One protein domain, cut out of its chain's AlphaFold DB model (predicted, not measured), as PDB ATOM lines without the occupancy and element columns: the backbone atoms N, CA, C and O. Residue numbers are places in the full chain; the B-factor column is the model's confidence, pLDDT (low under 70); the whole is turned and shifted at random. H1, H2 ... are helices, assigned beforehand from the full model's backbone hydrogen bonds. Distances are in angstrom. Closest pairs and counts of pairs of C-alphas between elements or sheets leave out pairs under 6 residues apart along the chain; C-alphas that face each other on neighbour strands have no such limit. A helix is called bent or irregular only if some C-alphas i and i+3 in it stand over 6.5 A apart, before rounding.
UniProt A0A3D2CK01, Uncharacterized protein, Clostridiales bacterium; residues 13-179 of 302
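What this domain is: This is residues 13 to 179 of the 302 residues of an uncharacterized protein of Clostridiales bacterium (UniProt A0A3D2CK01). Two helices, H2 and H3, form a helical hairpin and cross near their middles as an X, while the long H5 runs from H4b, with which it makes a second helical hairpin, to the end of H2 and to H1. H4a, the first arm of the bent helix H4, makes a corner with the end of H3 and leads over to H4b; H6 packs on the start of H3, at the end of the domain far from H4b. The printed part has 167 residues with six named helices, H1 to H6 in order along the chain, and no named strand; the class is all helix. It is only just loose, close to compact, with a radius of gyration of the C-alphas of 18.8 A and spans of 58 by 41 by 32 A.

Where its parts are: H1, residues 13 to 24, begins with C-alpha 13 at (211.480, 166.837, 336.338). H2, residues 41 to 64, is 35.1 A long from first to last C-alpha, and H3, residues 79 to 99, is 30.0 A long. H4, residues 102 to 131, was assigned as one helix by its hydrogen bonds but is bent, with C-alphas 115 and 118 7.7 A apart; its arms are H4a, residues 102 to 115, and H4b, residues 118 to 131. H5, residues 140 to 165, is 36.8 A long and begins with C-alpha 140 at (232.194, 198.645, 347.674). H6, residues 168 to 177, ends with C-alpha 177 at (213.931, 169.728, 309.886).

How they stand to each other: H3 and H5 are the hubs, touching three helices each, and are near each other. H3 touches H2, opposite ways at a steep tilt of 43 degrees, with the closest C-alphas, those of Ala 50 and Ala 92, 4.9 A apart. With residues 79 to 80 alone H3 touches H6 at a shallow tilt of 28 degrees, closest at the C-alphas of Leu 80 and Ala 172, 6.8 A. H3 and H4a only just touch, with 3 pairs of C-alphas within 8 A, and only at the corner, closest at Ile 98 and Phe 105, 5.2 A between C-alphas. H5 touches H4b, opposite ways at a steep tilt of 40 degrees, with the closest C-alphas, those of Gly 123 and Val 146, 5.8 A apart. H5 touches H2 with residues 155 to 163 alone, closest at the C-alphas of Gln 61 and Gln 160, 5.8 A. With residues 161 to 165 alone H5 touches H1, closest at the C-alphas of Lys 19 and Ala 165, 4.5 A. H1 and H6 are apart. In H1, H2, H3, H4a, H4b, H5 and H6 every O i to N i+4 pair is within hydrogen-bond range.

The domain as a whole: The two C-alphas farthest apart, those of Lys 133 and His 178, are 58.6 A apart. The printed part has no cut. The links H1 to H2 and H2 to H3 are long, with 16 and 14 residues; residues 24 to 29, of which 24 belongs to H1, stand free. The mean pLDDT of the printed part is 88.9, and residues 28 to 38 are under 70.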
ATOM      1  N   ALA A  13     212.806 166.792 335.727       86.88
ATOM      2  CA  ALA A  13     211.480 166.837 336.338       86.88
ATOM      3  C   ALA A  13     210.984 168.282 336.504       86.88
ATOM      4  O   ALA A  13     209.817 168.574 336.244       86.88
ATOM      5  N   ALA A  14     211.870 169.195 336.900       85.19
ATOM      6  CA  ALA A  14     211.596 170.625 336.949       85.19
ATOM      7  C   ALA A  14     211.306 171.180 335.548       85.19
ATOM      8  O   ALA A  14     210.367 171.955 335.373       85.19
ATOM      9  N   THR A  15     212.068 170.731 334.546       85.69
ATOM     10  CA  THR A  15     211.857 171.120 333.146       85.69
ATOM     11  C   THR A  15     210.467 170.720 332.647       85.69
ATOM     12  O   THR A  15     209.780 171.549 332.056       85.69
ATOM     13  N   GLU A  16     210.019 169.488 332.910       89.06
ATOM     14  CA  GLU A  16     208.684 169.044 332.480       89.06
ATOM     15  C   GLU A  16     207.562 169.824 333.170       89.06
ATOM     16  O   GLU A  16     206.650 170.302 332.501       89.06
ATOM     17  N   LYS A  17     207.676 170.089 334.477       90.00
ATOM     18  CA  LYS A  17     206.702 170.936 335.187       90.00
ATOM     19  C   LYS A  17     206.611 172.347 334.603       90.00
ATOM     20  O   LYS A  17     205.517 172.893 334.483       90.00
ATOM     21  N   LEU A  18     207.750 172.946 334.244       88.19
ATOM     22  CA  LEU A  18     207.781 174.268 333.614       88.19
ATOM     23  C   LEU A  18     207.091 174.255 332.249       88.19
ATOM     24  O   LEU A  18     206.321 175.166 331.952       88.19
ATOM     25  N   LYS A  19     207.327 173.217 331.439       90.06
ATOM     26  CA  LYS A  19     206.664 173.040 330.142       90.06
ATOM     27  C   LYS A  19     205.154 172.862 330.296       90.06
ATOM     28  O   LYS A  19     204.404 173.549 329.611       90.06
ATOM     29  N   GLU A  20     204.705 172.000 331.208       91.56
ATOM     30  CA  GLU A  20     203.278 171.785 331.497       91.56
ATOM     31  C   GLU A  20     202.588 173.080 331.940       91.56
ATOM     32  O   GLU A  20     201.499 173.419 331.466       91.56
ATOM     33  N   TYR A  21     203.245 173.848 332.812       90.31
ATOM     34  CA  TYR A  21     202.752 175.158 333.220       90.31
ATOM     35  C   TYR A  21     202.634 176.097 332.016       90.31
ATOM     36  O   TYR A  21     201.584 176.702 331.811       90.31
ATOM     37  N   TYR A  22     203.667 176.169 331.172       87.56
ATOM     38  CA  TYR A  22     203.655 177.054 330.009       87.56
ATOM     39  C   TYR A  22     202.599 176.674 328.962       87.56
ATOM     40  O   TYR A  22     202.028 177.545 328.318       87.56
ATOM     41  N   GLN A  23     202.322 175.381 328.793       86.75
ATOM     42  CA  GLN A  23     201.312 174.880 327.855       86.75
ATOM     43  C   GLN A  23     199.876 175.096 328.346       86.75
ATOM     44  O   GLN A  23     198.963 175.227 327.536       86.75
ATOM     45  N   SER A  24     199.667 175.109 329.665       89.06
ATOM     46  CA  SER A  24     198.344 175.283 330.280       89.06
ATOM     47  C   SER A  24     197.941 176.745 330.484       89.06
ATOM     48  O   SER A  24     196.781 177.010 330.801       89.06
ATOM     49  N   HIS A  25     198.864 177.688 330.286       86.75
ATOM     50  CA  HIS A  25     198.630 179.115 330.480       86.75
ATOM     51  C   HIS A  25     198.820 179.877 329.167       86.75
ATOM     52  O   HIS A  25     199.797 179.684 328.448       86.75
ATOM     53  N   ASP A  26     197.881 180.768 328.859       79.69
ATOM     54  CA  ASP A  26     197.976 181.627 327.683       79.69
ATOM     55  C   ASP A  26     198.804 182.880 327.998       79.69
ATOM     56  O   ASP A  26     198.361 183.781 328.708       79.69
ATOM     57  N   PHE A  27     200.012 182.946 327.440       72.62
ATOM     58  CA  PHE A  27     200.878 184.125 327.529       72.62
ATOM     59  C   PHE A  27     200.733 185.064 326.325       72.62
ATOM     60  O   PHE A  27     201.333 186.139 326.311       72.62
ATOM     61  N   THR A  28     199.943 184.696 325.308       64.81
ATOM     62  CA  THR A  28     199.802 185.482 324.072       64.81
ATOM     63  C   THR A  28     199.037 186.787 324.293       64.81
ATOM     64  O   THR A  28     199.299 187.772 323.605       64.81
ATOM     65  N   GLY A  29     198.174 186.844 325.314       63.03
ATOM     66  CA  GLY A  29     197.475 188.061 325.737       63.03
ATOM     67  C   GLY A  29     198.345 189.090 326.473       63.03
ATOM     68  O   GLY A  29     197.893 190.208 326.705       63.03
ATOM     69  N   HIS A  30     199.587 188.743 326.834       62.91
ATOM     70  CA  HIS A  30     200.482 189.593 327.633       62.91
ATOM     71  C   HIS A  30     201.568 190.302 326.819       62.91
ATOM     72  O   HIS A  30     202.494 190.867 327.397       62.91
ATOM     73  N   ILE A  31     201.465 190.336 325.489       61.59
ATOM     74  CA  ILE A  31     202.375 191.135 324.660       61.59
ATOM     75  C   ILE A  31     202.001 192.614 324.829       61.59
ATOM     76  O   ILE A  31     201.276 193.197 324.024       61.59
ATOM     77  N   VAL A  32     202.473 193.232 325.913       58.72
ATOM     78  CA  VAL A  32     202.429 194.684 326.064       58.72
ATOM     79  C   VAL A  32     203.429 195.246 325.065       58.72
ATOM     80  O   VAL A  32     204.641 195.184 325.268       58.72
ATOM     81  N   GLY A  33     202.907 195.745 323.946       60.47
ATOM     82  CA  GLY A  33     203.690 196.517 322.999       60.47
ATOM     83  C   GLY A  33     204.225 197.741 323.721       60.47
ATOM     84  O   GLY A  33     203.458 198.582 324.185       60.47
ATOM     85  N   TYR A  34     205.543 197.823 323.849       69.88
ATOM     86  CA  TYR A  34     206.195 199.059 324.229       69.88
ATOM     87  C   TYR A  34     205.784 200.155 323.236       69.88
ATOM     88  O   TYR A  34     206.177 200.118 322.069       69.88
ATOM     89  N   ASP A  35     204.949 201.091 323.684       69.38
ATOM     90  CA  ASP A  35     204.458 202.177 322.846       69.38
ATOM     91  C   ASP A  35     205.455 203.336 322.853       69.38
ATOM     92  O   ASP A  35     205.487 204.163 323.766       69.38
ATOM     93  N   THR A  36     206.274 203.400 321.805       66.75
ATOM     94  CA  THR A  36     207.225 204.497 321.590       66.75
ATOM     95  C   THR A  36     206.529 205.844 321.396       66.75
ATOM     96  O   THR A  36     207.151 206.878 321.623       66.75
ATOM     97  N   SER A  37     205.253 205.868 320.992       69.38
ATOM     98  CA  SER A  37     204.536 207.114 320.697       69.38
ATOM     99  C   SER A  37     204.137 207.903 321.949       69.38
ATOM    100  O   SER A  37     203.945 209.114 321.861       69.38
ATOM    101  N   ASN A  38     204.095 207.244 323.112       69.44
ATOM    102  CA  ASN A  38     203.762 207.839 324.410       69.44
ATOM    103  C   ASN A  38     204.891 207.679 325.447       69.44
ATOM    104  O   ASN A  38     204.647 207.697 326.655       69.44
ATOM    105  N   SER A  39     206.130 207.495 324.984       79.50
ATOM    106  CA  SER A  39     207.295 207.226 325.830       79.50
ATOM    107  C   SER A  39     208.169 208.468 326.066       79.50
ATOM    108  O   SER A  39     208.134 209.431 325.299       79.50
ATOM    109  N   THR A  40     208.970 208.458 327.139       85.69
ATOM    110  CA  THR A  40     209.995 209.483 327.399       85.69
ATOM    111  C   THR A  40     211.358 209.053 326.835       85.69
ATOM    112  O   THR A  40     211.636 207.852 326.762       85.69
ATOM    113  N   PRO A  41     212.261 209.993 326.487       88.31
ATOM    114  CA  PRO A  41     213.604 209.650 326.001       88.31
ATOM    115  C   PRO A  41     214.400 208.757 326.966       88.31
ATOM    116  O   PRO A  41     215.155 207.877 326.547       88.31
ATOM    117  N   GLU A  42     214.234 208.964 328.271       85.56
ATOM    118  CA  GLU A  42     214.870 208.162 329.314       85.56
ATOM    119  C   GLU A  42     214.343 206.726 329.305       85.56
ATOM    120  O   GLU A  42     215.130 205.776 329.361       85.56
ATOM    121  N   ARG A  43     213.023 206.566 329.173       85.94
ATOM    122  CA  ARG A  43     212.359 205.266 329.081       85.94
ATOM    123  C   ARG A  43     212.776 204.522 327.810       85.94
ATOM    124  O   ARG A  43     213.152 203.355 327.904       85.94
ATOM    125  N   ASP A  44     212.860 205.213 326.670       89.12
ATOM    126  CA  ASP A  44     213.369 204.661 325.400       89.12
ATOM    127  C   ASP A  44     214.806 204.163 325.528       89.12
ATOM    128  O   ASP A  44     215.153 203.072 325.058       89.12
ATOM    129  N   ARG A  45     215.654 204.931 326.216       90.25
ATOM    130  CA  ARG A  45     217.036 204.534 326.483       90.25
ATOM    131  C   ARG A  45     217.107 203.281 327.357       90.25
ATOM    132  O   ARG A  45     217.946 202.415 327.094       90.25
ATOM    133  N   MET A  46     216.266 203.179 328.388       89.94
ATOM    134  CA  MET A  46     216.210 201.999 329.260       89.94
ATOM    135  C   MET A  46     215.694 200.773 328.517       89.94
ATOM    136  O   MET A  46     216.339 199.726 328.572       89.94
ATOM    137  N   PHE A  47     214.618 200.922 327.746       91.31
ATOM    138  CA  PHE A  47     214.081 199.872 326.892       91.31
ATOM    139  C   PHE A  47     215.146 199.331 325.928       91.31
ATOM    140  O   PHE A  47     215.434 198.134 325.912       91.31
ATOM    141  N   ALA A  48     215.816 200.211 325.176       91.69
ATOM    142  CA  ALA A  48     216.849 199.804 324.223       91.69
ATOM    143  C   ALA A  48     218.022 199.077 324.905       91.69
ATOM    144  O   ALA A  48     218.541 198.086 324.377       91.69
ATOM    145  N   LYS A  49     218.431 199.539 326.095       92.44
ATOM    146  CA  LYS A  49     219.486 198.896 326.889       92.44
ATOM    147  C   LYS A  49     219.046 197.505 327.355       92.44
ATOM    148  O   LYS A  49     219.776 196.544 327.120       92.44
ATOM    149  N   ALA A  50     217.858 197.381 327.942       91.81
ATOM    150  CA  ALA A  50     217.310 196.116 328.424       91.81
ATOM    151  C   ALA A  50     217.121 195.099 327.286       91.81
ATOM    152  O   ALA A  50     217.556 193.954 327.407       91.81
ATOM    153  N   LYS A  51     216.584 195.532 326.138       91.88
ATOM    154  CA  LYS A  51     216.405 194.682 324.950       91.88
ATOM    155  C   LYS A  51     217.739 194.129 324.451       91.88
ATOM    156  O   LYS A  51     217.842 192.946 324.123       91.88
ATOM    157  N   LYS A  52     218.790 194.959 324.439       91.19
ATOM    158  CA  LYS A  52     220.148 194.523 324.081       91.19
ATOM    159  C   LYS A  52     220.694 193.486 325.068       91.19
ATOM    160  O   LYS A  52     221.258 192.490 324.620       91.19
ATOM    161  N   PHE A  53     220.514 193.694 326.372       89.75
ATOM    162  CA  PHE A  53     220.926 192.728 327.397       89.75
ATOM    163  C   PHE A  53     220.204 191.385 327.244       89.75
ATOM    164  O   PHE A  53     220.861 190.347 327.202       89.75
ATOM    165  N   CYS A  54     218.881 191.400 327.059       89.56
ATOM    166  CA  CYS A  54     218.090 190.184 326.851       89.56
ATOM    167  C   CYS A  54     218.537 189.415 325.605       89.56
ATOM    168  O   CYS A  54     218.659 188.194 325.642       89.56
ATOM    169  N   ALA A  55     218.826 190.121 324.506       88.31
ATOM    170  CA  ALA A  55     219.289 189.493 323.273       88.31
ATOM    171  C   ALA A  55     220.647 188.789 323.438       88.31
ATOM    172  O   ALA A  55     220.836 187.712 322.876       88.31
ATOM    173  N   LEU A  56     221.577 189.377 324.199       88.00
ATOM    174  CA  LEU A  56     222.872 188.756 324.498       88.00
ATOM    175  C   LEU A  56     222.693 187.516 325.379       88.00
ATOM    176  O   LEU A  56     223.118 186.432 324.984       88.00
ATOM    177  N   ALA A  57     221.963 187.652 326.491       88.44
ATOM    178  CA  ALA A  57     221.687 186.540 327.397       88.44
ATOM    179  C   ALA A  57     220.977 185.379 326.679       88.44
ATOM    180  O   ALA A  57     221.318 184.216 326.876       88.44
ATOM    181  N   TRP A  58     220.033 185.680 325.782       88.31
ATOM    182  CA  TRP A  58     219.345 184.671 324.978       88.31
ATOM    183  C   TRP A  58     220.308 183.882 324.082       88.31
ATOM    184  O   TRP A  58     220.241 182.656 324.044       88.31
ATOM    185  N   ILE A  59     221.220 184.558 323.374       85.81
ATOM    186  CA  ILE A  59     222.197 183.900 322.489       85.81
ATOM    187  C   ILE A  59     223.097 182.946 323.281       85.81
ATOM    188  O   ILE A  59     223.321 181.815 322.839       85.81
ATOM    189  N   ASP A  60     223.568 183.377 324.450       85.12
ATOM    190  CA  ASP A  60     224.420 182.555 325.309       85.12
ATOM    191  C   ASP A  60     223.674 181.305 325.799       85.12
ATOM    192  O   ASP A  60     224.217 180.194 325.753       85.12
ATOM    193  N   GLN A  61     222.393 181.449 326.161       85.50
ATOM    194  CA  GLN A  61     221.566 180.321 326.595       85.50
ATOM    195  C   GLN A  61     221.242 179.330 325.480       85.50
ATOM    196  O   GLN A  61     221.263 178.122 325.723       85.50
ATOM    197  N   LEU A  62     221.003 179.792 324.247       85.44
ATOM    198  CA  LEU A  62     220.796 178.890 323.108       85.44
ATOM    199  C   LEU A  62     221.984 177.938 322.927       85.44
ATOM    200  O   LEU A  62     221.791 176.741 322.712       85.44
ATOM    201  N   SER A  63     223.207 178.452 323.068       83.38
ATOM    202  CA  SER A  63     224.415 177.628 323.012       83.38
ATOM    203  C   SER A  63     224.441 176.586 324.137       83.38
ATOM    204  O   SER A  63     224.680 175.405 323.870       83.38
ATOM    205  N   ALA A  64     224.121 176.998 325.370       81.69
ATOM    206  CA  ALA A  64     224.098 176.121 326.544       81.69
ATOM    207  C   ALA A  64     223.089 174.964 326.412       81.69
ATOM    208  O   ALA A  64     223.379 173.844 326.826       81.69
ATOM    209  N   ILE A  65     221.939 175.196 325.770       81.62
ATOM    210  CA  ILE A  65     220.918 174.160 325.517       81.62
ATOM    211  C   ILE A  65     221.128 173.402 324.191       81.62
ATOM    212  O   ILE A  65     220.248 172.670 323.740       81.62
ATOM    213  N   GLY A  66     222.292 173.553 323.549       82.50
ATOM    214  CA  GLY A  66     222.671 172.808 322.341       82.50
ATOM    215  C   GLY A  66     222.074 173.338 321.031       82.50
ATOM    216  O   GLY A  66     222.200 172.698 319.980       82.50
ATOM    217  N   VAL A  67     221.457 174.518 321.049       85.88
ATOM    218  CA  VAL A  67     220.853 175.162 319.881       85.88
ATOM    219  C   VAL A  67     221.873 176.081 319.207       85.88
ATOM    220  O   VAL A  67     222.123 177.211 319.617       85.88
ATOM    221  N   LYS A  68     222.454 175.610 318.098       84.44
ATOM    222  CA  LYS A  68     223.272 176.459 317.214       84.44
ATOM    223  C   LYS A  68     222.374 177.434 316.452       84.44
ATOM    224  O   LYS A  68     221.622 177.005 315.576       84.44
ATOM    225  N   TYR A  69     222.499 178.723 316.755       83.31
ATOM    226  CA  TYR A  69     221.710 179.788 316.148       83.31
ATOM    227  C   TYR A  69     222.562 181.035 315.893       83.31
ATOM    228  O   TYR A  69     223.309 181.486 316.758       83.31
ATOM    229  N   ARG A  70     222.444 181.609 314.693       88.12
ATOM    230  CA  ARG A  70     223.095 182.869 314.314       88.12
ATOM    231  C   ARG A  70     222.027 183.831 313.830       88.12
ATOM    232  O   ARG A  70     221.698 183.816 312.651       88.12
ATOM    233  N   LYS A  71     221.509 184.681 314.719       87.69
ATOM    234  CA  LYS A  71     220.364 185.572 314.442       87.69
ATOM    235  C   LYS A  71     220.408 186.261 313.075       87.69
ATOM    236  O   LYS A  71     219.417 186.249 312.357       87.69
ATOM    237  N   LYS A  72     221.571 186.791 312.682       90.56
ATOM    238  CA  LYS A  72     221.758 187.484 311.395       90.56
ATOM    239  C   LYS A  72     221.443 186.622 310.163       90.56
ATOM    240  O   LYS A  72     221.005 187.170 309.159       90.56
ATOM    241  N   ASN A  73     221.657 185.306 310.238       93.38
ATOM    242  CA  ASN A  73     221.507 184.372 309.120       93.38
ATOM    243  C   ASN A  73     220.041 184.005 308.842       93.38
ATOM    244  O   ASN A  73     219.735 183.477 307.773       93.38
ATOM    245  N   TYR A  74     219.131 184.307 309.763       94.00
ATOM    246  CA  TYR A  74     217.727 183.927 309.673       94.00
ATOM    247  C   TYR A  74     216.833 185.148 309.428       94.00
ATOM    248  O   TYR A  74     217.132 186.262 309.879       94.00
ATOM    249  N   SER A  75     215.752 184.947 308.679       94.31
ATOM    250  CA  SER A  75     214.747 185.972 308.400       94.31
ATOM    251  C   SER A  75     213.992 186.365 309.670       94.31
ATOM    252  O   SER A  75     214.030 185.665 310.680       94.31
ATOM    253  N   GLU A  76     213.313 187.511 309.635       91.88
ATOM    254  CA  GLU A  76     212.514 188.017 310.764       91.88
ATOM    255  C   GLU A  76     211.361 187.095 311.148       91.88
ATOM    256  O   GLU A  76     210.998 187.040 312.317       91.88
ATOM    257  N   SER A  77     210.848 186.328 310.187       91.31
ATOM    258  CA  SER A  77     209.795 185.336 310.395       91.31
ATOM    259  C   SER A  77     210.315 183.974 310.862       91.31
ATOM    260  O   SER A  77     209.521 183.058 311.056       91.31
ATOM    261  N   TYR A  78     211.632 183.795 311.016       93.56
ATOM    262  CA  TYR A  78     212.173 182.538 311.520       93.56
ATOM    263  C   TYR A  78     211.758 182.329 312.987       93.56
ATOM    264  O   TYR A  78     212.018 183.221 313.800       93.56
ATOM    265  N   PRO A  79     211.207 181.162 313.379       91.88
ATOM    266  CA  PRO A  79     210.580 180.981 314.692       91.88
ATOM    267  C   PRO A  79     211.444 181.396 315.890       91.88
ATOM    268  O   PRO A  79     210.978 182.110 316.776       91.88
ATOM    269  N   LEU A  80     212.732 181.026 315.902       90.19
ATOM    270  CA  LEU A  80     213.635 181.410 316.997       90.19
ATOM    271  C   LEU A  80     213.932 182.913 317.030       90.19
ATOM    272  O   LEU A  80     214.212 183.456 318.098       90.19
ATOM    273  N   ARG A  81     213.893 183.584 315.871       90.06
ATOM    274  CA  ARG A  81     214.048 185.038 315.802       90.06
ATOM    275  C   ARG A  81     212.808 185.724 316.356       90.06
ATOM    276  O   ARG A  81     212.964 186.577 317.220       90.06
ATOM    277  N   CYS A  82     211.616 185.287 315.944       89.12
ATOM    278  CA  CYS A  82     210.354 185.802 316.473       89.12
ATOM    279  C   CYS A  82     210.286 185.662 317.998       89.12
ATOM    280  O   CYS A  82     209.977 186.633 318.679       89.12
ATOM    281  N   LEU A  83     210.638 184.490 318.538       88.62
ATOM    282  CA  LEU A  83     210.668 184.256 319.987       88.62
ATOM    283  C   LEU A  83     211.673 185.159 320.702       88.62
ATOM    284  O   LEU A  83     211.338 185.783 321.703       88.62
ATOM    285  N   SER A  84     212.900 185.252 320.183       88.19
ATOM    286  CA  SER A  84     213.940 186.109 320.765       88.19
ATOM    287  C   SER A  84     213.522 187.579 320.782       88.19
ATOM    288  O   SER A  84     213.739 188.262 321.783       88.19
ATOM    289  N   ASP A  85     212.931 188.060 319.688       88.12
ATOM    290  CA  ASP A  85     212.486 189.446 319.558       88.12
ATOM    291  C   ASP A  85     211.283 189.726 320.466       88.12
ATOM    292  O   ASP A  85     211.336 190.680 321.239       88.12
ATOM    293  N   ALA A  86     210.276 188.848 320.481       87.19
ATOM    294  CA  ALA A  86     209.100 188.981 321.341       87.19
ATOM    295  C   ALA A  86     209.454 188.953 322.838       87.19
ATOM    296  O   ALA A  86     209.016 189.823 323.590       87.19
ATOM    297  N   ASN A  87     210.294 188.005 323.268       88.25
ATOM    298  CA  ASN A  87     210.783 187.955 324.649       88.25
ATOM    299  C   ASN A  87     211.574 189.220 324.997       88.25
ATOM    300  O   ASN A  87     211.391 189.792 326.068       88.25
ATOM    301  N   GLY A  88     212.451 189.661 324.089       90.19
ATOM    302  CA  GLY A  88     213.253 190.862 324.278       90.19
ATOM    303  C   GLY A  88     212.398 192.118 324.422       90.19
ATOM    304  O   GLY A  88     212.677 192.927 325.301       90.19
ATOM    305  N   ASP A  89     211.356 192.263 323.604       88.44
ATOM    306  CA  ASP A  89     210.414 193.382 323.671       88.44
ATOM    307  C   ASP A  89     209.596 193.370 324.961       88.44
ATOM    308  O   ASP A  89     209.517 194.390 325.645       88.44
ATOM    309  N   TYR A  90     209.057 192.210 325.339       88.00
ATOM    310  CA  TYR A  90     208.288 192.067 326.569       88.00
ATOM    311  C   TYR A  90     209.128 192.400 327.809       88.00
ATOM    312  O   TYR A  90     208.755 193.264 328.603       88.00
ATOM    313  N   ILE A  91     210.296 191.762 327.957       89.56
ATOM    314  CA  ILE A  91     211.164 191.967 329.123       89.56
ATOM    315  C   ILE A  91     211.664 193.413 329.163       89.56
ATOM    316  O   ILE A  91     211.649 194.038 330.222       89.56
ATOM    317  N   ALA A  92     212.071 193.979 328.024       91.06
ATOM    318  CA  ALA A  92     212.522 195.366 327.976       91.06
ATOM    319  C   ALA A  92     211.414 196.359 328.346       91.06
ATOM    320  O   ALA A  92     211.695 197.341 329.034       91.06
ATOM    321  N   GLY A  93     210.170 196.093 327.938       88.81
ATOM    322  CA  GLY A  93     209.002 196.876 328.335       88.81
ATOM    323  C   GLY A  93     208.791 196.848 329.847       88.81
ATOM    324  O   GLY A  93     208.711 197.905 330.471       88.81
ATOM    325  N   GLN A  94     208.815 195.653 330.446       89.00
ATOM    326  CA  GLN A  94     208.692 195.483 331.899       89.00
ATOM    327  C   GLN A  94     209.821 196.184 332.665       89.00
ATOM    328  O   GLN A  94     209.570 196.868 333.653       89.00
ATOM    329  N   VAL A  95     211.068 196.073 332.198       90.50
ATOM    330  CA  VAL A  95     212.210 196.765 332.817       90.50
ATOM    331  C   VAL A  95     212.038 198.282 332.743       90.50
ATOM    332  O   VAL A  95     212.282 198.975 333.729       90.50
ATOM    333  N   ALA A  96     211.593 198.808 331.600       88.94
ATOM    334  CA  ALA A  96     211.333 200.233 331.441       88.94
ATOM    335  C   ALA A  96     210.211 200.720 332.380       88.94
ATOM    336  O   ALA A  96     210.334 201.801 332.956       88.94
ATOM    337  N   ASP A  97     209.159 199.920 332.582       87.25
ATOM    338  CA  ASP A  97     208.087 200.200 333.546       87.25
ATOM    339  C   ASP A  97     208.582 200.210 334.992       87.25
ATOM    340  O   ASP A  97     208.270 201.139 335.733       87.25
ATOM    341  N   ILE A  98     209.362 199.201 335.387       90.25
ATOM    342  CA  ILE A  98     209.897 199.076 336.747       90.25
ATOM    343  C   ILE A  98     210.834 200.243 337.059       90.25
ATOM    344  O   ILE A  98     210.679 200.885 338.088       90.25
ATOM    345  N   ILE A  99     211.775 200.566 336.166       88.12
ATOM    346  CA  ILE A  99     212.752 201.647 336.398       88.12
ATOM    347  C   ILE A  99     212.080 203.028 336.441       88.12
ATOM    348  O   ILE A  99     212.584 203.939 337.095       88.12
ATOM    349  N   SER A 100     210.944 203.198 335.759       86.12
ATOM    350  CA  SER A 100     210.201 204.465 335.759       86.12
ATOM    351  C   SER A 100     209.387 204.693 337.042       86.12
ATOM    352  O   SER A 100     208.848 205.781 337.228       86.12
ATOM    353  N   ASP A 101     209.274 203.686 337.912       89.62
ATOM    354  CA  ASP A 101     208.467 203.711 339.130       89.62
ATOM    355  C   ASP A 101     209.333 203.314 340.331       89.62
ATOM    356  O   ASP A 101     209.634 202.141 340.543       89.62
ATOM    357  N   THR A 102     209.727 204.303 341.136       93.19
ATOM    358  CA  THR A 102     210.623 204.101 342.283       93.19
ATOM    359  C   THR A 102     210.100 203.051 343.262       93.19
ATOM    360  O   THR A 102     210.877 202.230 343.732       93.19
ATOM    361  N   GLN A 103     208.788 203.002 343.520       94.94
ATOM    362  CA  GLN A 103     208.227 202.020 344.455       94.94
ATOM    363  C   GLN A 103     208.335 200.597 343.907       94.94
ATOM    364  O   GLN A 103     208.666 199.671 344.648       94.94
ATOM    365  N   LYS A 104     208.074 200.410 342.607       92.56
ATOM    366  CA  LYS A 104     208.252 199.103 341.958       92.56
ATOM    367  C   LYS A 104     209.717 198.705 341.893       92.56
ATOM    368  O   LYS A 104     210.028 197.538 342.111       92.56
ATOM    369  N   PHE A 105     210.596 199.651 341.578       93.31
ATOM    370  CA  PHE A 105     212.031 199.415 341.527       93.31
ATOM    371  C   PHE A 105     212.566 198.935 342.878       93.31
ATOM    372  O   PHE A 105     213.185 197.873 342.934       93.31
ATOM    373  N   ASP A 106     212.242 199.648 343.959       94.88
ATOM    374  CA  ASP A 106     212.671 199.296 345.313       94.88
ATOM    375  C   ASP A 106     212.115 197.925 345.731       94.88
ATOM    376  O   ASP A 106     212.866 197.063 346.182       94.88
ATOM    377  N   ALA A 107     210.831 197.653 345.471       95.62
ATOM    378  CA  ALA A 107     210.226 196.357 345.783       95.62
ATOM    379  C   ALA A 107     210.887 195.181 345.031       95.62
ATOM    380  O   ALA A 107     211.028 194.079 345.573       95.62
ATOM    381  N   ILE A 108     211.295 195.395 343.776       93.25
ATOM    382  CA  ILE A 108     212.012 194.389 342.982       93.25
ATOM    383  C   ILE A 108     213.438 194.192 343.505       93.25
ATOM    384  O   ILE A 108     213.885 193.046 343.584       93.25
ATOM    385  N   LEU A 109     214.136 195.264 343.892       92.81
ATOM    386  CA  LEU A 109     215.456 195.164 344.518       92.81
ATOM    387  C   LEU A 109     215.398 194.396 345.841       92.81
ATOM    388  O   LEU A 109     216.189 193.473 346.035       92.81
ATOM    389  N   ASP A 110     214.435 194.707 346.707       95.31
ATOM    390  CA  ASP A 110     214.233 193.993 347.971       95.31
ATOM    391  C   ASP A 110     213.984 192.502 347.729       95.31
ATOM    392  O   ASP A 110     214.575 191.641 348.381       95.31
ATOM    393  N   THR A 111     213.151 192.181 346.735       94.31
ATOM    394  CA  THR A 111     212.873 190.793 346.350       94.31
ATOM    395  C   THR A 111     214.131 190.090 345.841       94.31
ATOM    396  O   THR A 111     214.385 188.948 346.227       94.31
ATOM    397  N   PHE A 112     214.933 190.755 345.007       92.56
ATOM    398  CA  PHE A 112     216.196 190.220 344.496       92.56
ATOM    399  C   PHE A 112     217.159 189.883 345.638       92.56
ATOM    400  O   PHE A 112     217.641 188.751 345.718       92.56
ATOM    401  N   PHE A 113     217.396 190.829 346.551       93.38
ATOM    402  CA  PHE A 113     218.303 190.614 347.675       93.38
ATOM    403  C   PHE A 113     217.774 189.553 348.641       93.38
ATOM    404  O   PHE A 113     218.552 188.713 349.079       93.38
ATOM    405  N   ALA A 114     216.466 189.512 348.909       95.12
ATOM    406  CA  ALA A 114     215.870 188.486 349.764       95.12
ATOM    407  C   ALA A 114     215.979 187.075 349.157       95.12
ATOM    408  O   ALA A 114     216.313 186.120 349.857       95.12
ATOM    409  N   GLN A 115     215.720 186.926 347.855       92.94
ATOM    410  CA  GLN A 115     215.790 185.627 347.178       92.94
ATOM    411  C   GLN A 115     217.227 185.126 347.022       92.94
ATOM    412  O   GLN A 115     217.478 183.927 347.153       92.94
ATOM    413  N   LEU A 116     218.169 186.030 346.741       94.44
ATOM    414  CA  LEU A 116     219.567 185.678 346.510       94.44
ATOM    415  C   LEU A 116     220.447 185.790 347.748       94.44
ATOM    416  O   LEU A 116     221.634 185.488 347.646       94.44
ATOM    417  N   GLN A 117     219.895 186.138 348.911       95.44
ATOM    418  CA  GLN A 117     220.651 186.255 350.155       95.44
ATOM    419  C   GLN A 117     221.572 185.049 350.416       95.44
ATOM    420  O   GLN A 117     222.760 185.273 350.627       95.44
ATOM    421  N   PRO A 118     221.133 183.777 350.283       95.00
ATOM    422  CA  PRO A 118     222.028 182.639 350.503       95.00
ATOM    423  C   PRO A 118     223.219 182.589 349.531       95.00
ATOM    424  O   PRO A 118     224.316 182.181 349.905       95.00
ATOM    425  N   VAL A 119     223.005 182.994 348.273       94.00
ATOM    426  CA  VAL A 119     224.043 183.016 347.230       94.00
ATOM    427  C   VAL A 119     225.016 184.166 347.476       94.00
ATOM    428  O   VAL A 119     226.227 183.983 347.357       94.00
ATOM    429  N   LEU A 120     224.492 185.330 347.853       95.75
ATOM    430  CA  LEU A 120     225.273 186.516 348.181       95.75
ATOM    431  C   LEU A 120     226.127 186.285 349.430       95.75
ATOM    432  O   LEU A 120     227.335 186.492 349.371       95.75
ATOM    433  N   ASP A 121     225.548 185.761 350.511       96.00
ATOM    434  CA  ASP A 121     226.258 185.451 351.758       96.00
ATOM    435  C   ASP A 121     227.407 184.461 351.515       96.00
ATOM    436  O   ASP A 121     228.530 184.651 351.997       96.00
ATOM    437  N   ALA A 122     227.156 183.421 350.710       95.94
ATOM    438  CA  ALA A 122     228.186 182.470 350.304       95.94
ATOM    439  C   ALA A 122     229.285 183.139 349.459       95.94
ATOM    440  O   ALA A 122     230.474 182.899 349.692       95.94
ATOM    441  N   GLY A 123     228.905 183.999 348.511       95.62
ATOM    442  CA  GLY A 123     229.828 184.750 347.663       95.62
ATOM    443  C   GLY A 123     230.724 185.702 348.458       95.62
ATOM    444  O   GLY A 123     231.947 185.662 348.305       95.62
ATOM    445  N   PHE A 124     230.144 186.491 349.366       97.44
ATOM    446  CA  PHE A 124     230.879 187.401 350.245       97.44
ATOM    447  C   PHE A 124     231.826 186.642 351.168       97.44
ATOM    448  O   PHE A 124     233.001 186.990 351.258       97.44
ATOM    449  N   THR A 125     231.357 185.554 351.788       96.50
ATOM    450  CA  THR A 125     232.192 184.701 352.648       96.50
ATOM    451  C   THR A 125     233.377 184.125 351.871       96.50
ATOM    452  O   THR A 125     234.514 184.151 352.344       96.50
ATOM    453  N   SER A 126     233.138 183.625 350.656       96.12
ATOM    454  CA  SER A 126     234.189 183.074 349.798       96.12
ATOM    455  C   SER A 126     235.223 184.133 349.404       96.12
ATOM    456  O   SER A 126     236.427 183.869 349.455       96.12
ATOM    457  N   LEU A 127     234.776 185.337 349.032       95.19
ATOM    458  CA  LEU A 127     235.667 186.433 348.659       95.19
ATOM    459  C   LEU A 127     236.484 186.935 349.859       95.19
ATOM    460  O   LEU A 127     237.705 187.050 349.759       95.19
ATOM    461  N   ALA A 128     235.841 187.152 351.006       96.06
ATOM    462  CA  ALA A 128     236.485 187.574 352.248       96.06
ATOM    463  C   ALA A 128     237.581 186.586 352.689       96.06
ATOM    464  O   ALA A 128     238.712 186.987 352.979       96.06
ATOM    465  N   ASN A 129     237.298 185.280 352.616       95.62
ATOM    466  CA  ASN A 129     238.281 184.227 352.886       95.62
ATOM    467  C   ASN A 129     239.478 184.276 351.924       95.62
ATOM    468  O   ASN A 129     240.622 184.128 352.359       95.62
ATOM    469  N   SER A 130     239.232 184.507 350.631       96.44
ATOM    470  CA  SER A 130     240.287 184.653 349.617       96.44
ATOM    471  C   SER A 130     241.194 185.858 349.903       96.44
ATOM    472  O   SER A 130     242.419 185.767 349.805       96.44
ATOM    473  N   LEU A 131     240.592 186.967 350.336       95.75
ATOM    474  CA  LEU A 131     241.282 188.215 350.671       95.75
ATOM    475  C   LEU A 131     241.858 188.238 352.095       95.75
ATOM    476  O   LEU A 131     242.585 189.168 352.441       95.75
ATOM    477  N   LYS A 132     241.585 187.203 352.902       96.44
ATOM    478  CA  LYS A 132     242.024 187.059 354.299       96.44
ATOM    479  C   LYS A 132     241.619 188.240 355.187       96.44
ATOM    480  O   LYS A 132     242.402 188.676 356.030       96.44
ATOM    481  N   LYS A 133     240.397 188.734 355.005       96.31
ATOM    482  CA  LYS A 133     239.812 189.815 355.807       96.31
ATOM    483  C   LYS A 133     238.364 189.481 356.182       96.31
ATOM    484  O   LYS A 133     237.776 188.621 355.528       96.31
ATOM    485  N   PRO A 134     237.799 190.082 357.240       95.19
ATOM    486  CA  PRO A 134     236.404 189.856 357.602       95.19
ATOM    487  C   PRO A 134     235.450 190.431 356.541       95.19
ATOM    488  O   PRO A 134     235.816 191.327 355.777       95.19
ATOM    489  N   VAL A 135     234.224 189.904 356.482       93.12
ATOM    490  CA  VAL A 135     233.209 190.300 355.484       93.12
ATOM    491  C   VAL A 135     232.842 191.781 355.631       93.12
ATOM    492  O   VAL A 135     232.619 192.468 354.641       93.12
ATOM    493  N   GLU A 136     232.857 192.296 356.858       94.75
ATOM    494  CA  GLU A 136     232.559 193.686 357.202       94.75
ATOM    495  C   GLU A 136     233.618 194.682 356.689       94.75
ATOM    496  O   GLU A 136     233.354 195.880 356.632       94.75
ATOM    497  N   GLU A 137     234.805 194.198 356.304       95.38
ATOM    498  CA  GLU A 137     235.897 194.999 355.726       95.38
ATOM    499  C   GLU A 137     235.963 194.901 354.189       95.38
ATOM    500  O   GLU A 137     236.935 195.355 353.568       95.38
ATOM    501  N   LEU A 138     234.958 194.290 353.545       94.62
ATOM    502  CA  LEU A 138     234.844 194.311 352.089       94.62
ATOM    503  C   LEU A 138     234.597 195.742 351.589       94.62
ATOM    504  O   LEU A 138     233.810 196.498 352.159       94.62
ATOM    505  N   THR A 139     235.291 196.120 350.518       96.31
ATOM    506  CA  THR A 139     235.093 197.415 349.860       96.31
ATOM    507  C   THR A 139     233.840 197.383 348.988       96.31
ATOM    508  O   THR A 139     233.360 196.316 348.605       96.31
ATOM    509  N   GLU A 140     233.327 198.556 348.607       95.50
ATOM    510  CA  GLU A 140     232.194 198.645 347.674       95.50
ATOM    511  C   GLU A 140     232.479 197.917 346.349       95.50
ATOM    512  O   GLU A 140     231.623 197.196 345.847       95.50
ATOM    513  N   GLU A 141     233.696 198.025 345.808       95.25
ATOM    514  CA  GLU A 141     234.093 197.350 344.561       95.25
ATOM    515  C   GLU A 141     234.071 195.814 344.683       95.25
ATOM    516  O   GLU A 141     233.645 195.100 343.769       95.25
ATOM    517  N   GLU A 142     234.499 195.286 345.827       95.25
ATOM    518  CA  GLU A 142     234.470 193.850 346.112       95.25
ATOM    519  C   GLU A 142     233.037 193.351 346.316       95.25
ATOM    520  O   GLU A 142     232.680 192.277 345.823       95.25
ATOM    521  N   ILE A 143     232.196 194.151 346.979       94.75
ATOM    522  CA  ILE A 143     230.766 193.868 347.122       94.75
ATOM    523  C   ILE A 143     230.106 193.819 345.741       94.75
ATOM    524  O   ILE A 143     229.419 192.845 345.427       94.75
ATOM    525  N   HIS A 144     230.365 194.815 344.888       95.00
ATOM    526  CA  HIS A 144     229.855 194.857 343.518       95.00
ATOM    527  C   HIS A 144     230.256 193.622 342.715       95.00
ATOM    528  O   HIS A 144     229.419 193.058 342.023       95.00
ATOM    529  N   THR A 145     231.490 193.140 342.868       94.69
ATOM    530  CA  THR A 145     231.955 191.931 342.172       94.69
ATOM    531  C   THR A 145     231.091 190.706 342.502       94.69
ATOM    532  O   THR A 145     230.738 189.938 341.606       94.69
ATOM    533  N   VAL A 146     230.723 190.517 343.773       95.62
ATOM    534  CA  VAL A 146     229.862 189.398 344.196       95.62
ATOM    535  C   VAL A 146     228.423 189.598 343.727       95.62
ATOM    536  O   VAL A 146     227.811 188.656 343.222       95.62
ATOM    537  N   VAL A 147     227.887 190.813 343.866       95.38
ATOM    538  CA  VAL A 147     226.515 191.133 343.449       95.38
ATOM    539  C   VAL A 147     226.348 190.959 341.940       95.38
ATOM    540  O   VAL A 147     225.384 190.326 341.512       95.38
ATOM    541  N   ASP A 148     227.298 191.438 341.136       93.88
ATOM    542  CA  ASP A 148     227.280 191.298 339.679       93.88
ATOM    543  C   ASP A 148     227.351 189.824 339.262       93.88
ATOM    544  O   ASP A 148     226.607 189.391 338.380       93.88
ATOM    545  N   ALA A 149     228.191 189.024 339.927       92.38
ATOM    546  CA  ALA A 149     228.264 187.587 339.677       92.38
ATOM    547  C   ALA A 149     226.940 186.878 340.018       92.38
ATOM    548  O   ALA A 149     226.452 186.069 339.226       92.38
ATOM    549  N   ALA A 150     226.325 187.209 341.158       92.88
ATOM    550  CA  ALA A 150     225.036 186.650 341.559       92.88
ATOM    551  C   ALA A 150     223.908 187.062 340.596       92.88
ATOM    552  O   ALA A 150     223.112 186.216 340.182       92.88
ATOM    553  N   ALA A 151     223.870 188.333 340.184       91.62
ATOM    554  CA  ALA A 151     222.909 188.842 339.210       91.62
ATOM    555  C   ALA A 151     223.060 188.148 337.848       91.62
ATOM    556  O   ALA A 151     222.062 187.743 337.248       91.62
ATOM    557  N   GLN A 152     224.300 187.951 337.385       89.69
ATOM    558  CA  GLN A 152     224.588 187.236 336.145       89.69
ATOM    559  C   GLN A 152     224.123 185.777 336.218       89.69
ATOM    560  O   GLN A 152     223.410 185.322 335.325       89.69
ATOM    561  N   MET A 153     224.455 185.054 337.294       88.50
ATOM    562  CA  MET A 153     224.013 183.666 337.491       88.50
ATOM    563  C   MET A 153     222.487 183.546 337.527       88.50
ATOM    564  O   MET A 153     221.920 182.626 336.929       88.50
ATOM    565  N   TYR A 154     221.816 184.473 338.212       89.81
ATOM    566  CA  TYR A 154     220.360 184.510 338.277       89.81
ATOM    567  C   TYR A 154     219.748 184.754 336.895       89.81
ATOM    568  O   TYR A 154     218.867 184.006 336.470       89.81
ATOM    569  N   MET A 155     220.258 185.741 336.154       88.06
ATOM    570  CA  MET A 155     219.799 186.040 334.797       88.06
ATOM    571  C   MET A 155     219.988 184.844 333.858       88.06
ATOM    572  O   MET A 155     219.063 184.475 333.137       88.06
ATOM    573  N   GLU A 156     221.158 184.203 333.881       87.94
ATOM    574  CA  GLU A 156     221.436 183.009 333.077       87.94
ATOM    575  C   GLU A 156     220.470 181.866 333.400       87.94
ATOM    576  O   GLU A 156     219.890 181.272 332.486       87.94
ATOM    577  N   SER A 157     220.230 181.616 334.689       87.62
ATOM    578  CA  SER A 157     219.296 180.586 335.154       87.62
ATOM    579  C   SER A 157     217.866 180.878 334.691       87.62
ATOM    580  O   SER A 157     217.209 180.012 334.113       87.62
ATOM    581  N   MET A 158     217.378 182.108 334.867       89.06
ATOM    582  CA  MET A 158     216.016 182.485 334.473       89.06
ATOM    583  C   MET A 158     215.826 182.464 332.952       89.06
ATOM    584  O   MET A 158     214.798 181.999 332.461       89.06
ATOM    585  N   MET A 159     216.830 182.895 332.185       89.50
ATOM    586  CA  MET A 159     216.793 182.833 330.723       89.50
ATOM    587  C   MET A 159     216.829 181.392 330.207       89.50
ATOM    588  O   MET A 159     216.142 181.076 329.233       89.50
ATOM    589  N   GLN A 160     217.575 180.499 330.867       88.69
ATOM    590  CA  GLN A 160     217.536 179.074 330.549       88.69
ATOM    591  C   GLN A 160     216.155 178.481 330.840       88.69
ATOM    592  O   GLN A 160     215.609 177.774 329.992       88.69
ATOM    593  N   ALA A 161     215.574 178.791 332.004       88.56
ATOM    594  CA  ALA A 161     214.236 178.338 332.379       88.56
ATOM    595  C   ALA A 161     213.191 178.777 331.347       88.56
ATOM    596  O   ALA A 161     212.401 177.957 330.886       88.56
ATOM    597  N   LEU A 162     213.240 180.047 330.930       89.62
ATOM    598  CA  LEU A 162     212.360 180.598 329.901       89.62
ATOM    599  C   LEU A 162     212.500 179.841 328.573       89.62
ATOM    600  O   LEU A 162     211.497 179.421 327.997       89.62
ATOM    601  N   ALA A 163     213.731 179.620 328.103       89.62
ATOM    602  CA  ALA A 163     213.974 178.910 326.848       89.62
ATOM    603  C   ALA A 163     213.483 177.451 326.892       89.62
ATOM    604  O   ALA A 163     212.928 176.949 325.913       89.62
ATOM    605  N   LEU A 164     213.659 176.767 328.026       88.69
ATOM    606  CA  LEU A 164     213.171 175.401 328.220       88.69
ATOM    607  C   LEU A 164     211.641 175.342 328.307       88.69
ATOM    608  O   LEU A 164     211.034 174.479 327.674       88.69
ATOM    609  N   ALA A 165     211.021 176.270 329.038       89.38
ATOM    610  CA  ALA A 165     209.569 176.346 329.180       89.38
ATOM    611  C   ALA A 165     208.879 176.628 327.835       89.38
ATOM    612  O   ALA A 165     207.864 176.017 327.508       89.38
ATOM    613  N   GLN A 166     209.488 177.479 327.003       89.19
ATOM    614  CA  GLN A 166     209.044 177.757 325.635       89.19
ATOM    615  C   GLN A 166     209.407 176.654 324.627       89.19
ATOM    616  O   GLN A 166     209.109 176.804 323.444       89.19
ATOM    617  N   GLN A 167     210.042 175.559 325.064       90.75
ATOM    618  CA  GLN A 167     210.428 174.427 324.213       90.75
ATOM    619  C   GLN A 167     211.311 174.846 323.025       90.75
ATOM    620  O   GLN A 167     211.171 174.383 321.891       90.75
ATOM    621  N   VAL A 168     212.239 175.771 323.277       91.94
ATOM    622  CA  VAL A 168     213.154 176.299 322.260       91.94
ATOM    623  C   VAL A 168     213.976 175.205 321.561       91.94
ATOM    624  O   VAL A 168     214.107 175.286 320.337       91.94
ATOM    625  N   PRO A 169     214.520 174.178 322.251       90.31
ATOM    626  CA  PRO A 169     215.211 173.075 321.580       90.31
ATOM    627  C   PRO A 169     214.327 172.329 320.573       90.31
ATOM    628  O   PRO A 169     214.764 172.034 319.459       90.31
ATOM    629  N   GLU A 170     213.076 172.057 320.940       91.56
ATOM    630  CA  GLU A 170     212.096 171.366 320.110       91.56
ATOM    631  C   GLU A 170     211.710 172.226 318.899       91.56
ATOM    632  O   GLU A 170     211.767 171.753 317.760       91.56
ATOM    633  N   ILE A 171     211.426 173.515 319.119       92.38
ATOM    634  CA  ILE A 171     211.140 174.488 318.053       92.38
ATOM    635  C   ILE A 171     212.324 174.593 317.089       92.38
ATOM    636  O   ILE A 171     212.137 174.549 315.873       92.38
ATOM    637  N   ALA A 172     213.552 174.676 317.604       92.19
ATOM    638  CA  ALA A 172     214.763 174.703 316.789       92.19
ATOM    639  C   ALA A 172     214.916 173.427 315.945       92.19
ATOM    640  O   ALA A 172     215.300 173.492 314.773       92.19
ATOM    641  N   GLY A 173     214.610 172.266 316.532       91.94
ATOM    642  CA  GLY A 173     214.632 170.973 315.854       91.94
ATOM    643  C   GLY A 173     213.631 170.904 314.701       91.94
ATOM    644  O   GLY A 173     214.011 170.552 313.580       91.94
ATOM    645  N   VAL A 174     212.380 171.298 314.950       93.31
ATOM    646  CA  VAL A 174     211.316 171.343 313.936       93.31
ATOM    647  C   VAL A 174     211.662 172.340 312.831       93.31
ATOM    648  O   VAL A 174     211.651 171.966 311.658       93.31
ATOM    649  N   ALA A 175     212.060 173.564 313.190       92.12
ATOM    650  CA  ALA A 175     212.417 174.610 312.234       92.12
ATOM    651  C   ALA A 175     213.599 174.202 311.341       92.12
ATOM    652  O   ALA A 175     213.618 174.510 310.156       92.12
ATOM    653  N   ARG A 176     214.582 173.464 311.872       88.62
ATOM    654  CA  ARG A 176     215.697 172.943 311.066       88.62
ATOM    655  C   ARG A 176     215.276 171.781 310.164       88.62
ATOM    656  O   ARG A 176     215.786 171.656 309.052       88.62
ATOM    657  N   LYS A 177     214.400 170.896 310.647       90.19
ATOM    658  CA  LYS A 177     213.931 169.728 309.886       90.19
ATOM    659  C   LYS A 177     213.040 170.136 308.713       90.19
ATOM    660  O   LYS A 177     213.142 169.528 307.651       90.19
ATOM    661  N   HIS A 178     212.221 171.163 308.911       91.25
ATOM    662  CA  HIS A 178     211.236 171.660 307.954       91.25
ATOM    663  C   HIS A 178     211.582 173.065 307.444       91.25
ATOM    664  O   HIS A 178     210.689 173.871 307.201       91.25
ATOM    665  N   ALA A 179     212.877 173.359 307.307       91.19
ATOM    666  CA  ALA A 179     213.344 174.660 306.847       91.19
ATOM    667  C   ALA A 179     212.860 174.969 305.418       91.19
ATOM    668  O   ALA A 179     212.793 174.084 304.563       91.19
TER     669      ALA A 179